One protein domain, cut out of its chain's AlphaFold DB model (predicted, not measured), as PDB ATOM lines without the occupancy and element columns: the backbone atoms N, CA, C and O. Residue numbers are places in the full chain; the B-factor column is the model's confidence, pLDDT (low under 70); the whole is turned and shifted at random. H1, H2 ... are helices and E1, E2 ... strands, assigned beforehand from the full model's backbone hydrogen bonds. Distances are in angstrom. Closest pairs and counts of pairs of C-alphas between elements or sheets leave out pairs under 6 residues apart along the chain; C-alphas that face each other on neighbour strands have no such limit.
ATOM      1  N   LEU A  49      32.489  -7.974  -8.429       93.88
ATOM      2  CA  LEU A  49      32.957  -8.238  -9.783       93.88
ATOM      3  C   LEU A  49      32.792  -9.723 -10.076       93.88
ATOM      4  O   LEU A  49      33.338 -10.563  -9.360       93.88
ATOM      5  N   VAL A  50      32.061 -10.042 -11.138       93.44
ATOM      6  CA  VAL A  50      31.844 -11.417 -11.591       93.44
ATOM      7  C   VAL A  50      32.354 -11.542 -13.015       93.44
ATOM      8  O   VAL A  50      31.892 -10.825 -13.897       93.44
ATOM      9  N   VAL A  51      33.288 -12.462 -13.262       95.62
ATOM     10  CA  VAL A  51      33.717 -12.786 -14.629       95.62
ATOM     11  C   VAL A  51      32.571 -13.496 -15.337       95.62
ATOM     12  O   VAL A  51      32.221 -14.620 -14.982       95.62
ATOM     13  N   THR A  52      31.988 -12.843 -16.335       95.31
ATOM     14  CA  THR A  52      30.860 -13.385 -17.101       95.31
ATOM     15  C   THR A  52      31.304 -14.025 -18.406       95.31
ATOM     16  O   THR A  52      30.657 -14.961 -18.873       95.31
ATOM     17  N   MET A  53      32.414 -13.567 -18.995       96.94
ATOM     18  CA  MET A  53      32.984 -14.151 -20.212       96.94
ATOM     19  C   MET A  53      34.511 -14.086 -20.204       96.94
ATOM     20  O   MET A  53      35.103 -13.105 -19.752       96.94
ATOM     21  N   ILE A  54      35.150 -15.109 -20.770       97.44
ATOM     22  CA  ILE A  54      36.590 -15.139 -21.034       97.44
ATOM     23  C   ILE A  54      36.849 -15.671 -22.445       97.44
ATOM     24  O   ILE A  54      36.311 -16.704 -22.842       97.44
ATOM     25  N   HIS A  55      37.684 -14.968 -23.208       96.62
ATOM     26  CA  HIS A  55      38.049 -15.333 -24.575       96.62
ATOM     27  C   HIS A  55      39.560 -15.212 -24.782       96.62
ATOM     28  O   HIS A  55      40.116 -14.123 -24.667       96.62
ATOM     29  N   GLY A  56      40.223 -16.307 -25.159       95.81
ATOM     30  CA  GLY A  56      41.658 -16.313 -25.440       95.81
ATOM     31  C   GLY A  56      42.065 -17.455 -26.369       95.81
ATOM     32  O   GLY A  56      41.544 -18.564 -26.272       95.81
ATOM     33  N   GLY A  57      43.013 -17.172 -27.262       92.06
ATOM     34  CA  GLY A  57      43.515 -18.134 -28.244       92.06
ATOM     35  C   GLY A  57      42.578 -18.367 -29.433       92.06
ATOM     36  O   GLY A  57      41.404 -18.006 -29.425       92.06
ATOM     37  N   VAL A  58      43.135 -18.944 -30.499       90.81
ATOM     38  CA  VAL A  58      42.397 -19.244 -31.744       90.81
ATOM     39  C   VAL A  58      42.623 -20.667 -32.257       90.81
ATOM     40  O   VAL A  58      41.805 -21.176 -33.019       90.81
ATOM     41  N   LYS A  59      43.735 -21.314 -31.881       91.56
ATOM     42  CA  LYS A  59      44.136 -22.660 -32.325       91.56
ATOM     43  C   LYS A  59      44.920 -23.363 -31.217       91.56
ATOM     44  O   LYS A  59      45.652 -22.710 -30.484       91.56
ATOM     45  N   SER A  60      44.818 -24.690 -31.136       93.38
ATOM     46  CA  SER A  60      45.421 -25.503 -30.063       93.38
ATOM     47  C   SER A  60      46.953 -25.554 -30.070       93.38
ATOM     48  O   SER A  60      47.555 -25.903 -29.061       93.38
ATOM     49  N   ASN A  61      47.591 -25.222 -31.192       94.31
ATOM     50  CA  ASN A  61      49.043 -25.272 -31.376       94.31
ATOM     51  C   ASN A  61      49.688 -23.882 -31.507       94.31
ATOM     52  O   ASN A  61      50.799 -23.766 -32.020       94.31
ATOM     53  N   SER A  62      48.984 -22.829 -31.093       95.56
ATOM     54  CA  SER A  62      49.461 -21.450 -31.146       95.56
ATOM     55  C   SER A  62      49.253 -20.799 -29.787       95.56
ATOM     56  O   SER A  62      48.178 -20.905 -29.196       95.56
ATOM     57  N   VAL A  63      50.298 -20.145 -29.281       93.56
ATOM     58  CA  VAL A  63      50.218 -19.377 -28.037       93.56
ATOM     59  C   VAL A  63      49.301 -18.177 -28.271       93.56
ATOM     60  O   VAL A  63      49.438 -17.473 -29.268       93.56
ATOM     61  N   ALA A  64      48.345 -17.962 -27.370       94.19
ATOM     62  CA  ALA A  64      47.422 -16.840 -27.462       94.19
ATOM     63  C   ALA A  64      48.155 -15.503 -27.264       94.19
ATOM     64  O   ALA A  64      48.855 -15.326 -26.274       94.19
ATOM     65  N   GLU A  65      47.943 -14.552 -28.174       93.56
ATOM     66  CA  GLU A  65      48.524 -13.202 -28.077       93.56
ATOM     67  C   GLU A  65      47.734 -12.276 -27.141       93.56
ATOM     68  O   GLU A  65      48.272 -11.300 -26.629       93.56
ATOM     69  N   ARG A  66      46.443 -12.564 -26.924       93.88
ATOM     70  CA  ARG A  66      45.550 -11.775 -26.068       93.88
ATOM     71  C   ARG A  66      44.517 -12.649 -25.367       93.88
ATOM     72  O   ARG A  66      44.095 -13.678 -25.905       93.88
ATOM     73  N   CYS A  67      44.069 -12.177 -24.211       95.25
ATOM     74  CA  CYS A  67      42.913 -12.690 -23.491       95.25
ATOM     75  C   CYS A  67      41.986 -11.514 -23.163       95.25
ATOM     76  O   CYS A  67      42.449 -10.494 -22.659       95.25
ATOM     77  N   LEU A  68      40.699 -11.646 -23.474       96.75
ATOM     78  CA  LEU A  68      39.660 -10.698 -23.091       96.75
ATOM     79  C   LEU A  68      38.841 -11.308 -21.957       96.75
ATOM     80  O   LEU A  68      38.277 -12.392 -22.117       96.75
ATOM     81  N   VAL A  69      38.748 -10.589 -20.843       96.75
ATOM     82  CA  VAL A  69      37.907 -10.943 -19.701       96.75
ATOM     83  C   VAL A  69      36.817  -9.885 -19.590       96.75
ATOM     84  O   VAL A  69      37.114  -8.700 -19.475       96.75
ATOM     85  N   THR A  70      35.558 -10.307 -19.663       96.81
ATOM     86  CA  THR A  70      34.402  -9.442 -19.409       96.81
ATOM     87  C   THR A  70      33.892  -9.711 -18.007       96.81
ATOM     88  O   THR A  70      33.638 -10.865 -17.648       96.81
ATOM     89  N   CYS A  71      33.724  -8.642 -17.235       95.56
ATOM     90  CA  CYS A  71      33.185  -8.703 -15.887       95.56
ATOM     91  C   CYS A  71      31.875  -7.920 -15.807       95.56
ATOM     92  O   CYS A  71      31.778  -6.814 -16.334       95.56
ATOM     93  N   ASP A  72      30.891  -8.479 -15.110       94.06
ATOM     94  CA  ASP A  72      29.753  -7.727 -14.592       94.06
ATOM     95  C   ASP A  72      30.174  -7.093 -13.262       94.06
ATOM     96  O   ASP A  72      30.653  -7.788 -12.360       94.06
ATOM     97  N   VAL A  73      30.054  -5.769 -13.169       93.94
ATOM     98  CA  VAL A  73      30.424  -4.999 -11.978       93.94
ATOM     99  C   VAL A  73      29.163  -4.406 -11.372       93.94
ATOM    100  O   VAL A  73      28.432  -3.672 -12.041       93.94
ATOM    101  N   ARG A  74      28.916  -4.700 -10.094       93.31
ATOM    102  CA  ARG A  74      27.803  -4.122  -9.331       93.31
ATOM    103  C   ARG A  74      28.357  -3.113  -8.345       93.31
ATOM    104  O   ARG A  74      29.156  -3.471  -7.484       93.31
ATOM    105  N   THR A  75      27.931  -1.862  -8.476       92.94
ATOM    106  CA  THR A  75      28.367  -0.751  -7.628       92.94
ATOM    107  C   THR A  75      27.307  -0.374  -6.603       92.94
ATOM    108  O   THR A  75      26.102  -0.504  -6.840       92.94
ATOM    109  N   LEU A  76      27.758   0.153  -5.467       91.38
ATOM    110  CA  LEU A  76      26.892   0.802  -4.488       91.38
ATOM    111  C   LEU A  76      26.464   2.198  -4.985       91.38
ATOM    112  O   LEU A  76      27.147   2.780  -5.828       91.38
ATOM    113  N   PRO A  77      25.368   2.788  -4.462       88.00
ATOM    114  CA  PRO A  77      24.825   4.058  -4.968       88.00
ATOM    115  C   PRO A  77      25.787   5.257  -4.989       88.00
ATOM    116  O   PRO A  77      25.541   6.218  -5.707       88.00
ATOM    117  N   TRP A  78      26.856   5.230  -4.192       88.69
ATOM    118  CA  TRP A  78      27.868   6.294  -4.111       88.69
ATOM    119  C   TRP A  78      29.160   5.975  -4.879       88.69
ATOM    120  O   TRP A  78      30.130   6.722  -4.773       88.69
ATOM    121  N   GLN A  79      29.203   4.859  -5.605       91.38
ATOM    122  CA  GLN A  79      30.359   4.420  -6.381       91.38
ATOM    123  C   GLN A  79      30.079   4.639  -7.867       91.38
ATOM    124  O   GLN A  79      29.253   3.949  -8.466       91.38
ATOM    125  N   ASP A  80      30.771   5.610  -8.451       91.12
ATOM    126  CA  ASP A  80      30.652   5.949  -9.865       91.12
ATOM    127  C   ASP A  80      31.651   5.169 -10.738       91.12
ATOM    128  O   ASP A  80      32.477   4.381 -10.263       91.12
ATOM    129  N   ARG A  81      31.579   5.394 -12.055       92.50
ATOM    130  CA  ARG A  81      32.493   4.795 -13.037       92.50
ATOM    131  C   ARG A  81      33.966   5.044 -12.708       92.50
ATOM    132  O   ARG A  81      34.816   4.198 -12.980       92.50
ATOM    133  N   GLU A  82      34.271   6.219 -12.175       93.38
ATOM    134  CA  GLU A  82      35.633   6.634 -11.870       93.38
ATOM    135  C   GLU A  82      36.176   5.888 -10.649       93.38
ATOM    136  O   GLU A  82      37.302   5.390 -10.691       93.38
ATOM    137  N   HIS A  83      35.351   5.700  -9.620       94.69
ATOM    138  CA  HIS A  83      35.657   4.831  -8.489       94.69
ATOM    139  C   HIS A  83      35.968   3.401  -8.950       94.69
ATOM    140  O   HIS A  83      37.001   2.851  -8.575       94.69
ATOM    141  N   VAL A  84      35.133   2.816  -9.822       95.44
ATOM    142  CA  VAL A  84      35.375   1.469 -10.380       95.44
ATOM    143  C   VAL A  84      36.723   1.403 -11.098       95.44
ATOM    144  O   VAL A  84      37.502   0.477 -10.874       95.44
ATOM    145  N   ARG A  85      37.013   2.389 -11.954       95.06
ATOM    146  CA  ARG A  85      38.270   2.459 -12.709       95.06
ATOM    147  C   ARG A  85      39.479   2.500 -11.773       95.06
ATOM    148  O   ARG A  85      40.405   1.717 -11.958       95.06
ATOM    149  N   GLN A  86      39.453   3.367 -10.762       96.06
ATOM    150  CA  GLN A  86      40.541   3.511  -9.789       96.06
ATOM    151  C   GLN A  86      40.770   2.226  -8.984       96.06
ATOM    152  O   GLN A  86      41.913   1.812  -8.784       96.06
ATOM    153  N   GLU A  87      39.695   1.568  -8.555       95.81
ATOM    154  CA  GLU A  87      39.765   0.304  -7.821       95.81
ATOM    155  C   GLU A  87      40.369  -0.824  -8.668       95.81
ATOM    156  O   GLU A  87      41.234  -1.563  -8.191       95.81
ATOM    157  N   LEU A  88      39.976  -0.920  -9.941       95.12
ATOM    158  CA  LEU A  88      40.537  -1.888 -10.885       95.12
ATOM    159  C   LEU A  88      42.013  -1.619 -11.187       95.12
ATOM    160  O   LEU A  88      42.815  -2.549 -11.191       95.12
ATOM    161  N   GLU A  89      42.389  -0.360 -11.406       94.69
ATOM    162  CA  GLU A  89      43.786   0.027 -11.632       94.69
ATOM    163  C   GLU A  89      44.664  -0.291 -10.428       94.69
ATOM    164  O   GLU A  89      45.776  -0.794 -10.588       94.69
ATOM    165  N   ARG A  90      44.153  -0.057  -9.217       95.69
ATOM    166  CA  ARG A  90      44.834  -0.431  -7.979       95.69
ATOM    167  C   ARG A  90      44.994  -1.945  -7.858       95.69
ATOM    168  O   ARG A  90      46.075  -2.404  -7.498       95.69
ATOM    169  N   LEU A  91      43.944  -2.713  -8.150       93.81
ATOM    170  CA  LEU A  91      43.953  -4.178  -8.056       93.81
ATOM    171  C   LEU A  91      44.924  -4.820  -9.056       93.81
ATOM    172  O   LEU A  91      45.548  -5.834  -8.753       93.81
ATOM    173  N   LEU A  92      45.038  -4.233 -10.246       94.31
ATOM    174  CA  LEU A  92      45.842  -4.746 -11.357       94.31
ATOM    175  C   LEU A  92      47.225  -4.081 -11.437       94.31
ATOM    176  O   LEU A  92      47.981  -4.329 -12.378       94.31
ATOM    177  N   ALA A  93      47.569  -3.249 -10.452       94.81
ATOM    178  CA  ALA A  93      48.855  -2.579 -10.386       94.81
ATOM    179  C   ALA A  93      50.007  -3.600 -10.384       94.81
ATOM    180  O   ALA A  93      50.022  -4.550  -9.604       94.81
TER     181      ALA A  93
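AT A GLANCE: This is residues 49 to 93 of the 204 residues of the protein "M20_dimer domain-containing protein" of Thermorudis sp (UniProt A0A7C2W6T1). A long two-stranded hairpin, E1 and E2, makes most of the length, with its loop at one end; beyond E2, at the opposite end, the backbone turns and folds back into one helix, H1. Residues 76 to 82 stick out at that turn. The printed part has 45 residues, with E1, E2 and H1 in that order, an antiparallel sheet and a mixed class. It is only just extended, close to loose, with a radius of gyration of the C-alphas of 14.4 A and spans of 47 by 21 by 12 A.

HOW THE PARTS SIT: Start with E1, residues 49 to 56, which bends by 60 degrees at residue 52. Its antiparallel neighbour is E2, residues 67 to 74, at 164 degrees; look for N 50 and O 72, 2.9 A apart, and N 70 and O 53, 2.8 A apart, both within hydrogen-bond range. H1, residues 81 to 91, is apart from E1; in it every O i to N i+4 pair is within hydrogen-bond range.

IN THESE COORDINATES: Find C-alpha 49 at (32.957, -8.238, -9.783); from there E1 runs 19.6 A. E2 covers 22.4 A, and H1 runs 15.4 A to C-alpha 91 at (43.953, -4.178, -8.056).

THE WHOLE: The C-alphas farthest apart, of Asn 61 and Trp 78, are 46.8 A apart. The printed part has no cut, both links are short, and no printed residue is under 70 in pLDDT.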